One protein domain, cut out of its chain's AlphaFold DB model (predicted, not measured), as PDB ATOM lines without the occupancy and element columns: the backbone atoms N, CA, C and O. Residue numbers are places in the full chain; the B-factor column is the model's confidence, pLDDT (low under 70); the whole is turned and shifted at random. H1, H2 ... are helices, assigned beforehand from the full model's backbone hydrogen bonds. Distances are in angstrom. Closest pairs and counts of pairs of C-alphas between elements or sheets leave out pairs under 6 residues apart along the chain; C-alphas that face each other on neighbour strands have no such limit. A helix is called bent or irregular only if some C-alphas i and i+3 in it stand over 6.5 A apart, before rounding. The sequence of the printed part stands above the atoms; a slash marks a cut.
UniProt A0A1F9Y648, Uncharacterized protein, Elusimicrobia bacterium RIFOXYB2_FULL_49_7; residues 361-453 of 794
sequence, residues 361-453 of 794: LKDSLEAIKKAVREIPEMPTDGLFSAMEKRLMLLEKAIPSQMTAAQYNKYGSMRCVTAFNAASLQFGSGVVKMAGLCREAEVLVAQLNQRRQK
ATOM      1  N   LEU A 361     -19.887 -49.911 153.356       93.12
ATOM      2  CA  LEU A 361     -21.129 -49.203 153.035       93.12
ATOM      3  C   LEU A 361     -22.347 -49.811 153.757       93.12
ATOM      4  O   LEU A 361     -23.215 -49.051 154.194       93.12
ATOM      5  N   LYS A 362     -22.409 -51.141 153.936       92.25
ATOM      6  CA  LYS A 362     -23.443 -51.806 154.755       92.25
ATOM      7  C   LYS A 362     -23.407 -51.308 156.200       92.25
ATOM      8  O   LYS A 362     -24.450 -50.901 156.712       92.25
ATOM      9  N   ASP A 363     -22.225 -51.240 156.812       92.69
ATOM     10  CA  ASP A 363     -22.057 -50.712 158.175       92.69
ATOM     11  C   ASP A 363     -22.524 -49.253 158.275       92.69
ATOM     12  O   ASP A 363     -23.215 -48.858 159.218       92.69
ATOM     13  N   SER A 364     -22.219 -48.452 157.251       92.88
ATOM     14  CA  SER A 364     -22.664 -47.059 157.168       92.88
ATOM     15  C   SER A 364     -24.189 -46.931 157.065       92.88
ATOM     16  O   SER A 364     -24.774 -46.043 157.690       92.88
ATOM     17  N   LEU A 365     -24.856 -47.814 156.312       94.00
ATOM     18  CA  LEU A 365     -26.318 -47.854 156.233       94.00
ATOM     19  C   LEU A 365     -26.942 -48.257 157.575       94.00
ATOM     20  O   LEU A 365     -27.917 -47.632 157.998       94.00
ATOM     21  N   GLU A 366     -26.391 -49.257 158.265       92.94
ATOM     22  CA  GLU A 366     -26.867 -49.650 159.598       92.94
ATOM     23  C   GLU A 366     -26.686 -48.526 160.625       92.94
ATOM     24  O   GLU A 366     -27.594 -48.262 161.415       92.94
ATOM     25  N   ALA A 367     -25.585 -47.770 160.555       92.75
ATOM     26  CA  ALA A 367     -25.398 -46.579 161.381       92.75
ATOM     27  C   ALA A 367     -26.471 -45.505 161.115       92.75
ATOM     28  O   ALA A 367     -26.970 -44.888 162.057       92.75
ATOM     29  N   ILE A 368     -26.877 -45.296 159.855       92.50
ATOM     30  CA  ILE A 368     -27.975 -44.372 159.512       92.50
ATOM     31  C   ILE A 368     -29.317 -44.904 160.026       92.50
ATOM     32  O   ILE A 368     -30.073 -44.149 160.634       92.50
ATOM     33  N   LYS A 369     -29.617 -46.197 159.848       91.81
ATOM     34  CA  LYS A 369     -30.840 -46.815 160.392       91.81
ATOM     35  C   LYS A 369     -30.908 -46.687 161.913       91.81
ATOM     36  O   LYS A 369     -31.974 -46.397 162.453       91.81
ATOM     37  N   LYS A 370     -29.780 -46.874 162.603       92.00
ATOM     38  CA  LYS A 370     -29.669 -46.652 164.046       92.00
ATOM     39  C   LYS A 370     -29.951 -45.192 164.401       92.00
ATOM     40  O   LYS A 370     -30.811 -44.943 165.239       92.00
ATOM     41  N   ALA A 371     -29.328 -44.242 163.702       90.50
ATOM     42  CA  ALA A 371     -29.576 -42.817 163.911       90.50
ATOM     43  C   ALA A 371     -31.058 -42.446 163.722       90.50
ATOM     44  O   ALA A 371     -31.589 -41.673 164.507       90.50
ATOM     45  N   VAL A 372     -31.750 -43.046 162.743       89.81
ATOM     46  CA  VAL A 372     -33.197 -42.854 162.517       89.81
ATOM     47  C   VAL A 372     -34.034 -43.394 163.682       89.81
ATOM     48  O   VAL A 372     -35.024 -42.778 164.069       89.81
ATOM     49  N   ARG A 373     -33.644 -44.521 164.288       88.12
ATOM     50  CA  ARG A 373     -34.321 -45.057 165.484       88.12
ATOM     51  C   ARG A 373     -34.078 -44.200 166.725       88.12
ATOM     52  O   ARG A 373     -34.950 -44.128 167.588       88.12
ATOM     53  N   GLU A 374     -32.928 -43.544 166.815       90.19
ATOM     54  CA  GLU A 374     -32.488 -42.758 167.976       90.19
ATOM     55  C   GLU A 374     -32.841 -41.263 167.885       90.19
ATOM     56  O   GLU A 374     -32.498 -40.503 168.786       90.19
ATOM     57  N   ILE A 375     -33.569 -40.831 166.846       91.81
ATOM     58  CA  ILE A 375     -33.989 -39.428 166.710       91.81
ATOM     59  C   ILE A 375     -34.792 -38.946 167.929       91.81
ATOM     60  O   ILE A 375     -35.513 -39.751 168.544       91.81
ATOM     61  N   PRO A 376     -34.695 -37.646 168.265       90.62
ATOM     62  CA  PRO A 376     -35.448 -37.064 169.366       90.62
ATOM     63  C   PRO A 376     -36.960 -37.128 169.124       90.62
ATOM     64  O   PRO A 376     -37.436 -37.279 167.997       90.62
ATOM     65  N   GLU A 377     -37.711 -36.998 170.214       91.56
ATOM     66  CA  GLU A 377     -39.156 -36.786 170.173       91.56
ATOM     67  C   GLU A 377     -39.486 -35.466 169.463       91.56
ATOM     68  O   GLU A 377     -38.810 -34.459 169.681       91.56
ATOM     69  N   MET A 378     -40.517 -35.482 168.612       90.69
ATOM     70  CA  MET A 378     -40.948 -34.341 167.791       90.69
ATOM     71  C   MET A 378     -39.774 -33.640 167.070       90.69
ATOM     72  O   MET A 378     -39.432 -32.501 167.412       90.69
ATOM     73  N   PRO A 379     -39.135 -34.321 166.097       93.69
ATOM     74  CA  PRO A 379     -37.914 -33.853 165.448       93.69
ATOM     75  C   PRO A 379     -38.072 -32.493 164.753       93.69
ATOM     76  O   PRO A 379     -39.149 -32.111 164.298       93.69
ATOM     77  N   THR A 380     -36.956 -31.771 164.651       91.12
ATOM     78  CA  THR A 380     -36.873 -30.483 163.956       91.12
ATOM     79  C   THR A 380     -36.783 -30.656 162.445       91.12
ATOM     80  O   THR A 380     -36.354 -31.700 161.948       91.12
ATOM     81  N   ASP A 381     -37.098 -29.583 161.725       90.94
ATOM     82  CA  ASP A 381     -36.891 -29.488 160.280       90.94
ATOM     83  C   ASP A 381     -35.410 -29.716 159.916       90.94
ATOM     84  O   ASP A 381     -34.496 -29.410 160.692       90.94
ATOM     85  N   GLY A 382     -35.157 -30.274 158.735       87.12
ATOM     86  CA  GLY A 382     -33.826 -30.522 158.178       87.12
ATOM     87  C   GLY A 382     -33.123 -31.786 158.683       87.12
ATOM     88  O   GLY A 382     -32.102 -32.178 158.106       87.12
ATOM     89  N   LEU A 383     -33.638 -32.444 159.728       90.69
ATOM     90  CA  LEU A 383     -33.012 -33.631 160.318       90.69
ATOM     91  C   LEU A 383     -32.944 -34.797 159.322       90.69
ATOM     92  O   LEU A 383     -31.897 -35.436 159.188       90.69
ATOM     93  N   PHE A 384     -34.029 -35.056 158.589       93.19
ATOM     94  CA  PHE A 384     -34.075 -36.146 157.618       93.19
ATOM     95  C   PHE A 384     -33.397 -35.766 156.301       93.19
ATOM     96  O   PHE A 384     -32.788 -36.632 155.674       93.19
ATOM     97  N   SER A 385     -33.375 -34.482 155.931       90.19
ATOM     98  CA  SER A 385     -32.596 -33.988 154.785       90.19
ATOM     99  C   SER A 385     -31.096 -34.285 154.927       90.19
ATOM    100  O   SER A 385     -30.435 -34.697 153.969       90.19
ATOM    101  N   ALA A 386     -30.531 -34.139 156.132       88.94
ATOM    102  CA  ALA A 386     -29.133 -34.493 156.388       88.94
ATOM    103  C   ALA A 386     -28.869 -36.002 156.216       88.94
ATOM    104  O   ALA A 386     -27.841 -36.399 155.659       88.94
ATOM    105  N   MET A 387     -29.805 -36.848 156.657       92.19
ATOM    106  CA  MET A 387     -29.723 -38.305 156.497       92.19
ATOM    107  C   MET A 387     -29.884 -38.727 155.034       92.19
ATOM    108  O   MET A 387     -29.119 -39.559 154.551       92.19
ATOM    109  N   GLU A 388     -30.810 -38.103 154.305       92.50
ATOM    110  CA  GLU A 388     -31.020 -38.326 152.875       92.50
ATOM    111  C   GLU A 388     -29.756 -37.995 152.069       92.50
ATOM    112  O   GLU A 388     -29.327 -38.798 151.243       92.50
ATOM    113  N   LYS A 389     -29.085 -36.868 152.356       90.81
ATOM    114  CA  LYS A 389     -27.801 -36.513 151.720       90.81
ATOM    115  C   LYS A 389     -26.734 -37.584 151.940       90.81
ATOM    116  O   LYS A 389     -26.008 -37.923 151.007       90.81
ATOM    117  N   ARG A 390     -26.643 -38.145 153.151       92.44
ATOM    118  CA  ARG A 390     -25.718 -39.252 153.447       92.44
ATOM    119  C   ARG A 390     -26.091 -40.520 152.675       92.44
ATOM    120  O   ARG A 390     -25.200 -41.164 152.137       92.44
ATOM    121  N   LEU A 391     -27.380 -40.847 152.572       93.94
ATOM    122  CA  LEU A 391     -27.862 -41.996 151.795       93.94
ATOM    123  C   LEU A 391     -27.592 -41.834 150.291       93.94
ATOM    124  O   LEU A 391     -27.131 -42.781 149.666       93.94
ATOM    125  N   MET A 392     -27.763 -40.635 149.727       91.31
ATOM    126  CA  MET A 392     -27.395 -40.343 148.333       91.31
ATOM    127  C   MET A 392     -25.889 -40.499 148.077       91.31
ATOM    128  O   MET A 392     -25.481 -40.950 147.007       91.31
ATOM    129  N   LEU A 393     -25.040 -40.127 149.042       92.56
ATOM    130  CA  LEU A 393     -23.597 -40.370 148.946       92.56
ATOM    131  C   LEU A 393     -23.275 -41.868 148.997       92.56
ATOM    132  O   LEU A 393     -22.411 -42.314 148.246       92.56
ATOM    133  N   LEU A 394     -23.983 -42.641 149.832       93.69
ATOM    134  CA  LEU A 394     -23.842 -44.100 149.861       93.69
ATOM    135  C   LEU A 394     -24.250 -44.723 148.528       93.69
ATOM    136  O   LEU A 394     -23.496 -45.537 148.011       93.69
ATOM    137  N   GLU A 395     -25.380 -44.307 147.953       91.62
ATOM    138  CA  GLU A 395     -25.870 -44.790 146.658       91.62
ATOM    139  C   GLU A 395     -24.836 -44.573 145.545       91.62
ATOM    140  O   GLU A 395     -24.508 -45.502 144.811       91.62
ATOM    141  N   LYS A 396     -24.237 -43.376 145.476       91.00
ATOM    142  CA  LYS A 396     -23.170 -43.058 144.510       91.00
ATOM    143  C   LYS A 396     -21.869 -43.826 144.749       91.00
ATOM    144  O   LYS A 396     -21.050 -43.929 143.840       91.00
ATOM    145  N   ALA A 397     -21.636 -44.309 145.968       92.88
ATOM    146  CA  ALA A 397     -20.418 -45.024 146.332       92.88
ATOM    147  C   ALA A 397     -20.493 -46.536 146.062       92.88
ATOM    148  O   ALA A 397     -19.446 -47.194 146.127       92.88
ATOM    149  N   ILE A 398     -21.683 -47.074 145.759       91.12
ATOM    150  CA  ILE A 398     -21.892 -48.495 145.455       91.12
ATOM    151  C   ILE A 398     -21.017 -48.889 144.256       91.12
ATOM    152  O   ILE A 398     -21.064 -48.213 143.226       91.12
ATOM    153  N   PRO A 399     -20.199 -49.951 144.369       90.75
ATOM    154  CA  PRO A 399     -19.405 -50.433 143.246       90.75
ATOM    155  C   PRO A 399     -20.268 -50.810 142.038       90.75
ATOM    156  O   PRO A 399     -21.336 -51.408 142.183       90.75
ATOM    157  N   SER A 400     -19.770 -50.507 140.839       88.56
ATOM    158  CA  SER A 400     -20.360 -50.997 139.593       88.56
ATOM    159  C   SER A 400     -20.326 -52.523 139.539       88.56
ATOM    160  O   SER A 400     -19.425 -53.160 140.088       88.56
ATOM    161  N   GLN A 401     -21.291 -53.113 138.834       89.75
ATOM    162  CA  GLN A 401     -21.325 -54.558 138.636       89.75
ATOM    163  C   GLN A 401     -20.089 -55.039 137.880       89.75
ATOM    164  O   GLN A 401     -19.689 -54.443 136.879       89.75
ATOM    165  N   MET A 402     -19.520 -56.148 138.344       92.88
ATOM    166  CA  MET A 402     -18.413 -56.812 137.664       92.88
ATOM    167  C   MET A 402     -18.973 -57.732 136.580       92.88
ATOM    168  O   MET A 402     -19.921 -58.477 136.831       92.88
ATOM    169  N   THR A 403     -18.409 -57.674 135.372       91.75
ATOM    170  CA  THR A 403     -18.963 -58.372 134.198       91.75
ATOM    171  C   THR A 403     -17.935 -59.233 133.469       91.75
ATOM    172  O   THR A 403     -16.726 -59.002 133.545       91.75
ATOM    173  N   ALA A 404     -18.425 -60.196 132.684       89.06
ATOM    174  CA  ALA A 404     -17.602 -61.004 131.781       89.06
ATOM    175  C   ALA A 404     -16.858 -60.157 130.730       89.06
ATOM    176  O   ALA A 404     -15.749 -60.503 130.341       89.06
ATOM    177  N   ALA A 405     -17.423 -59.019 130.310       89.19
ATOM    178  CA  ALA A 405     -16.762 -58.105 129.377       89.19
ATOM    179  C   ALA A 405     -15.489 -57.471 129.971       89.19
ATOM    180  O   ALA A 405     -14.560 -57.161 129.232       89.19
ATOM    181  N   GLN A 406     -15.439 -57.297 131.296       88.44
ATOM    182  CA  GLN A 406     -14.293 -56.717 132.003       88.44
ATOM    183  C   GLN A 406     -13.264 -57.773 132.423       88.44
ATOM    184  O   GLN A 406     -12.067 -57.523 132.312       88.44
ATOM    185  N   TYR A 407     -13.715 -58.942 132.900       93.06
ATOM    186  CA  TYR A 407     -12.847 -59.941 133.549       93.06
ATOM    187  C   TYR A 407     -12.881 -61.341 132.908       93.06
ATOM    188  O   TYR A 407     -12.417 -62.310 133.513       93.06
ATOM    189  N   ASN A 408     -13.426 -61.477 131.695       91.75
ATOM    190  CA  ASN A 408     -13.534 -62.738 130.949       91.75
ATOM    191  C   ASN A 408     -14.105 -63.887 131.815       91.75
ATOM    192  O   ASN A 408     -15.173 -63.727 132.414       91.75
ATOM    193  N   LYS A 409     -13.390 -65.022 131.932       90.69
ATOM    194  CA  LYS A 409     -13.808 -66.206 132.703       90.69
ATOM    195  C   LYS A 409     -14.110 -65.890 134.174       90.69
ATOM    196  O   LYS A 409     -15.039 -66.469 134.731       90.69
ATOM    197  N   TYR A 410     -13.386 -64.945 134.784       93.44
ATOM    198  CA  TYR A 410     -13.584 -64.563 136.187       93.44
ATOM    199  C   TYR A 410     -14.875 -63.762 136.393       93.44
ATOM    200  O   TYR A 410     -15.553 -63.928 137.403       93.44
ATOM    201  N   GLY A 411     -15.269 -62.952 135.405       91.69
ATOM    202  CA  GLY A 411     -16.486 -62.133 135.461       91.69
ATOM    203  C   GLY A 411     -17.792 -62.937 135.441       91.69
ATOM    204  O   GLY A 411     -18.840 -62.395 135.782       91.69
ATOM    205  N   SER A 412     -17.729 -64.220 135.079       90.31
ATOM    206  CA  SER A 412     -18.870 -65.148 135.057       90.31
ATOM    207  C   SER A 412     -18.878 -66.130 136.237       90.31
ATOM    208  O   SER A 412     -19.669 -67.074 136.249       90.31
ATOM    209  N   MET A 413     -17.992 -65.960 137.224       94.62
ATOM    210  CA  MET A 413     -17.902 -66.886 138.355       94.62
ATOM    211  C   MET A 413     -19.049 -66.714 139.362       94.62
ATOM    212  O   MET A 413     -19.721 -65.679 139.441       94.62
ATOM    213  N   ARG A 414     -19.277 -67.757 140.172       94.38
ATOM    214  CA  ARG A 414     -20.352 -67.782 141.179       94.38
ATOM    215  C   ARG A 414     -20.193 -66.667 142.214       94.38
ATOM    216  O   ARG A 414     -21.168 -65.979 142.503       94.38
ATOM    217  N   CYS A 415     -18.970 -66.430 142.688       94.44
ATOM    218  CA  CYS A 415     -18.644 -65.348 143.618       94.44
ATOM    219  C   CYS A 415     -18.971 -63.944 143.072       94.44
ATOM    220  O   CYS A 415     -19.407 -63.078 143.831       94.44
ATOM    221  N   VAL A 416     -18.825 -63.718 141.760       94.81
ATOM    222  CA  VAL A 416     -19.195 -62.453 141.097       94.81
ATOM    223  C   VAL A 416     -20.706 -62.305 141.015       94.81
ATOM    224  O   VAL A 416     -21.244 -61.237 141.298       94.81
ATOM    225  N   THR A 417     -21.408 -63.390 140.689       94.00
ATOM    226  CA  THR A 417     -22.873 -63.401 140.652       94.00
ATOM    227  C   THR A 417     -23.452 -63.092 142.036       94.00
ATOM    228  O   THR A 417     -24.334 -62.243 142.161       94.00
ATOM    229  N   ALA A 418     -22.908 -63.716 143.089       94.31
ATOM    230  CA  ALA A 418     -23.280 -63.451 144.476       94.31
ATOM    231  C   ALA A 418     -22.970 -62.003 144.895       94.31
ATOM    232  O   ALA A 418     -23.830 -61.336 145.471       94.31
ATOM    233  N   PHE A 419     -21.782 -61.485 144.557       95.12
ATOM    234  CA  PHE A 419     -21.397 -60.097 144.831       95.12
ATOM    235  C   PHE A 419     -22.327 -59.080 144.146       95.12
ATOM    236  O   PHE A 419     -22.813 -58.147 144.792       95.12
ATOM    237  N   ASN A 420     -22.619 -59.266 142.856       94.38
ATOM    238  CA  ASN A 420     -23.496 -58.374 142.095       94.38
ATOM    239  C   ASN A 420     -24.932 -58.392 142.650       94.38
ATOM    240  O   ASN A 420     -25.549 -57.332 142.781       94.38
ATOM    241  N   ALA A 421     -25.454 -59.568 143.016       92.81
ATOM    242  CA  ALA A 421     -26.771 -59.702 143.640       92.81
ATOM    243  C   ALA A 421     -26.833 -59.003 145.009       92.81
ATOM    244  O   ALA A 421     -27.761 -58.234 145.269       92.81
ATOM    245  N   ALA A 422     -25.818 -59.201 145.857       91.44
ATOM    246  CA  ALA A 422     -25.722 -58.541 147.157       91.44
ATOM    247  C   ALA A 422     -25.616 -57.011 147.024       91.44
ATOM    248  O   ALA A 422     -26.270 -56.279 147.768       91.44
ATOM    249  N   SER A 423     -24.845 -56.520 146.049       91.69
ATOM    250  CA  SER A 423     -24.690 -55.084 145.780       91.69
ATOM    251  C   SER A 423     -25.988 -54.444 145.273       91.69
ATOM    252  O   SER A 423     -26.350 -53.357 145.724       91.69
ATOM    253  N   LEU A 424     -26.747 -55.135 144.411       91.44
ATOM    254  CA  LEU A 424     -28.080 -54.694 143.978       91.44
ATOM    255  C   LEU A 424     -29.078 -54.648 145.137       91.44
ATOM    256  O   LEU A 424     -29.799 -53.662 145.299       91.44
ATOM    257  N   GLN A 425     -29.117 -55.699 145.961       91.44
ATOM    258  CA  GLN A 425     -30.002 -55.748 147.122       91.44
ATOM    259  C   GLN A 425     -29.674 -54.609 148.095       91.44
ATOM    260  O   GLN A 425     -30.581 -53.900 148.540       91.44
ATOM    261  N   PHE A 426     -28.385 -54.384 148.369       92.38
ATOM    262  CA  PHE A 426     -27.913 -53.258 149.168       92.38
ATOM    263  C   PHE A 426     -28.366 -51.913 148.582       92.38
ATOM    264  O   PHE A 426     -28.984 -51.124 149.296       92.38
ATOM    265  N   GLY A 427     -28.155 -51.687 147.280       92.06
ATOM    266  CA  GLY A 427     -28.587 -50.466 146.595       92.06
ATOM    267  C   GLY A 427     -30.089 -50.221 146.693       92.06
ATOM    268  O   GLY A 427     -30.511 -49.124 147.054       92.06
ATOM    269  N   SER A 428     -30.909 -51.259 146.505       91.81
ATOM    270  CA  SER A 428     -32.363 -51.149 146.681       91.81
ATOM    271  C   SER A 428     -32.751 -50.757 148.116       91.81
ATOM    272  O   SER A 428     -33.669 -49.963 148.326       91.81
ATOM    273  N   GLY A 429     -32.010 -51.257 149.113       92.31
ATOM    274  CA  GLY A 429     -32.178 -50.901 150.519       92.31
ATOM    275  C   GLY A 429     -31.825 -49.441 150.812       92.31
ATOM    276  O   GLY A 429     -32.562 -48.779 151.545       92.31
ATOM    277  N   VAL A 430     -30.743 -48.926 150.217       94.38
ATOM    278  CA  VAL A 430     -30.338 -47.512 150.328       94.38
ATOM    279  C   VAL A 430     -31.399 -46.599 149.711       94.38
ATOM    280  O   VAL A 430     -31.858 -45.677 150.383       94.38
ATOM    281  N   VAL A 431     -31.853 -46.896 148.489       93.00
ATOM    282  CA  VAL A 431     -32.882 -46.108 147.783       93.00
ATOM    283  C   VAL A 431     -34.196 -46.091 148.561       93.00
ATOM    284  O   VAL A 431     -34.785 -45.029 148.764       93.00
ATOM    285  N   LYS A 432     -34.641 -47.249 149.066       92.44
ATOM    286  CA  LYS A 432     -35.852 -47.339 149.892       92.44
ATOM    287  C   LYS A 432     -35.740 -46.476 151.150       92.44
ATOM    288  O   LYS A 432     -36.675 -45.753 151.480       92.44
ATOM    289  N   MET A 433     -34.604 -46.530 151.847       93.06
ATOM    290  CA  MET A 433     -34.386 -45.728 153.054       93.06
ATOM    291  C   MET A 433     -34.319 -44.226 152.745       93.06
ATOM    292  O   MET A 433     -34.841 -43.421 153.515       93.06
ATOM    293  N   ALA A 434     -33.718 -43.846 151.614       92.81
ATOM    294  CA  ALA A 434     -33.681 -42.459 151.159       92.81
ATOM    295  C   ALA A 434     -35.092 -41.935 150.860       92.81
ATOM    296  O   ALA A 434     -35.433 -40.836 151.290       92.81
ATOM    297  N   GLY A 435     -35.935 -42.751 150.212       92.25
ATOM    298  CA  GLY A 435     -37.352 -42.451 149.998       92.25
ATOM    299  C   GLY A 435     -38.101 -42.190 151.307       92.25
ATOM    300  O   GLY A 435     -38.742 -41.151 151.445       92.25
ATOM    301  N   LEU A 436     -37.929 -43.061 152.308       93.00
ATOM    302  CA  LEU A 436     -38.536 -42.877 153.634       93.00
ATOM    303  C   LEU A 436     -38.055 -41.597 154.335       93.00
ATOM    304  O   LEU A 436     -38.859 -40.902 154.947       93.00
ATOM    305  N   CYS A 437     -36.762 -41.262 154.246       93.38
ATOM    306  CA  CYS A 437     -36.239 -40.019 154.825       93.38
ATOM    307  C   CYS A 437     -36.818 -38.782 154.123       93.38
ATOM    308  O   CYS A 437     -37.170 -37.813 154.788       93.38
ATOM    309  N   ARG A 438     -36.970 -38.823 152.794       93.19
ATOM    310  CA  ARG A 438     -37.570 -37.729 152.022       93.19
ATOM    311  C   ARG A 438     -39.039 -37.510 152.385       93.19
ATOM    312  O   ARG A 438     -39.450 -36.376 152.614       93.19
ATOM    313  N   GLU A 439     -39.818 -38.588 152.461       93.31
ATOM    314  CA  GLU A 439     -41.217 -38.534 152.906       93.31
ATOM    315  C   GLU A 439     -41.323 -38.003 154.344       93.31
ATOM    316  O   GLU A 439     -42.148 -37.131 154.626       93.31
ATOM    317  N   ALA A 440     -40.447 -38.469 155.243       94.38
ATOM    318  CA  ALA A 440     -40.399 -38.012 156.628       94.38
ATOM    319  C   ALA A 440     -40.048 -36.525 156.752       94.38
ATOM    320  O   ALA A 440     -40.671 -35.836 157.552       94.38
ATOM    321  N   GLU A 441     -39.107 -36.009 155.956       94.31
ATOM    322  CA  GLU A 441     -38.737 -34.587 155.961       94.31
ATOM    323  C   GLU A 441     -39.940 -33.692 155.624       94.31
ATOM    324  O   GLU A 441     -40.234 -32.737 156.343       94.31
ATOM    325  N   VAL A 442     -40.686 -34.042 154.569       93.81
ATOM    326  CA  VAL A 442     -41.893 -33.301 154.166       93.81
ATOM    327  C   VAL A 442     -42.955 -33.355 155.263       93.81
ATOM    328  O   VAL A 442     -43.565 -32.331 155.581       93.81
ATOM    329  N   LEU A 443     -43.173 -34.530 155.860       94.62
ATOM    330  CA  LEU A 443     -44.153 -34.696 156.928       94.62
ATOM    331  C   LEU A 443     -43.769 -33.902 158.183       94.62
ATOM    332  O   LEU A 443     -44.609 -33.189 158.726       94.62
ATOM    333  N   VAL A 444     -42.514 -33.975 158.635       95.12
ATOM    334  CA  VAL A 444     -42.037 -33.253 159.826       95.12
ATOM    335  C   VAL A 444     -42.216 -31.746 159.671       95.12
ATOM    336  O   VAL A 444     -42.747 -31.115 160.584       95.12
ATOM    337  N   ALA A 445     -41.888 -31.180 158.507       93.56
ATOM    338  CA  ALA A 445     -42.106 -29.759 158.246       93.56
ATOM    339  C   ALA A 445     -43.594 -29.369 158.366       93.56
ATOM    340  O   ALA A 445     -43.936 -28.359 158.988       93.56
ATOM    341  N   GLN A 446     -44.508 -30.191 157.836       94.19
ATOM    342  CA  GLN A 446     -45.953 -29.965 157.981       94.19
ATOM    343  C   GLN A 446     -46.418 -30.072 159.443       94.19
ATOM    344  O   GLN A 446     -47.239 -29.268 159.895       94.19
ATOM    345  N   LEU A 447     -45.886 -31.040 160.194       94.88
ATOM    346  CA  LEU A 447     -46.195 -31.229 161.612       94.88
ATOM    347  C   LEU A 447     -45.695 -30.047 162.455       94.88
ATOM    348  O   LEU A 447     -46.446 -29.529 163.281       94.88
ATOM    349  N   ASN A 448     -44.482 -29.553 162.203       94.00
ATOM    350  CA  ASN A 448     -43.914 -28.408 162.914       94.00
ATOM    351  C   ASN A 448     -44.668 -27.099 162.618       94.00
ATOM    352  O   ASN A 448     -44.905 -26.314 163.539       94.00
ATOM    353  N   GLN A 449     -45.154 -26.891 161.388       93.88
ATOM    354  CA  GLN A 449     -46.039 -25.760 161.072       93.88
ATOM    355  C   GLN A 449     -47.364 -25.806 161.848       93.88
ATOM    356  O   GLN A 449     -47.853 -24.771 162.307       93.88
ATOM    357  N   ARG A 450     -47.965 -26.991 162.016       94.31
ATOM    358  CA  ARG A 450     -49.198 -27.152 162.809       94.31
ATOM    359  C   ARG A 450     -48.950 -27.005 164.304       94.31
ATOM    360  O   ARG A 450     -49.749 -26.367 164.985       94.31
ATOM    361  N   ARG A 451     -47.812 -27.498 164.795       92.75
ATOM    362  CA  ARG A 451     -47.371 -27.322 166.182       92.75
ATOM    363  C   ARG A 451     -47.271 -25.848 166.569       92.75
ATOM    364  O   ARG A 451     -47.717 -25.486 167.648       92.75
ATOM    365  N   GLN A 452     -46.763 -24.982 165.687       92.06
ATOM    366  CA  GLN A 452     -46.720 -23.528 165.926       92.06
ATOM    367  C   GLN A 452     -48.113 -22.898 166.088       92.06
ATOM    368  O   GLN A 452     -48.255 -21.874 166.751       92.06
ATOM    369  N   LYS A 453     -49.145 -23.515 165.503       92.12
ATOM    370  CA  LYS A 453     -50.551 -23.106 165.630       92.12
ATOM    371  C   LYS A 453     -51.289 -23.839 166.758       92.12
ATOM    372  O   LYS A 453     -52.494 -23.656 166.889       92.12
TER     373      LYS A 453
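AT A GLANCE: This is residues 361 to 453 of the 794 residues of an uncharacterized protein of Elusimicrobia bacterium RIFOXYB2_FULL_49_7 (UniProt A0A1F9Y648). One long helix, H4, makes a rod, with the hairpin of H1 and H2 packed along its middle through H2; these three form an up-and-down bundle, each running against the one before. Small H3 sits by H4's beginning. The printed part has 93 residues, four named helices in the order H1 to H4 and no named strand; it is all helix and loose, radius of gyration of the C-alphas 17.9 A, spans 65 by 20 by 14 A.

HOW THE PARTS SIT: H4, residues 414 to 452, touches H2, residues 383 to 397, with residues 427 to 441 alone, at a shallow tilt of 18 degrees, opposite ways; the closest C-alphas, of Phe 384 and Glu 441, are 5.2 A apart. H1, residues 361 to 373, touches H2 in a hairpin, closest C-alphas Leu 361 and Leu 394, 6.6 A. H3, residues 404 to 412, is irregular, C-alphas 406 and 409 being 9.5 A apart; it is close to but not clearly touching H4, closest C-alphas Tyr 410 and Val 416, 7.7 A. Every O i to N i+4 pair is within hydrogen-bond range in H1 and H4, 10 of 11 in H2, 2 of 5 in H3, where O i to N i+3 has 2 of 6.

IN THESE COORDINATES: H4 runs 57.1 A from C-alpha 414 at (-20.352, -67.782, 141.179) to C-alpha 452 at (-46.720, -23.528, 165.926). H2 measures 22.0 A, H1 18.6 A, H3 5.4 A.

THE WHOLE: The farthest C-alphas, of Lys 409 and Lys 453, are 65.5 A apart. The printed part has no cut and no long link; no printed residue is under 70 in pLDDT.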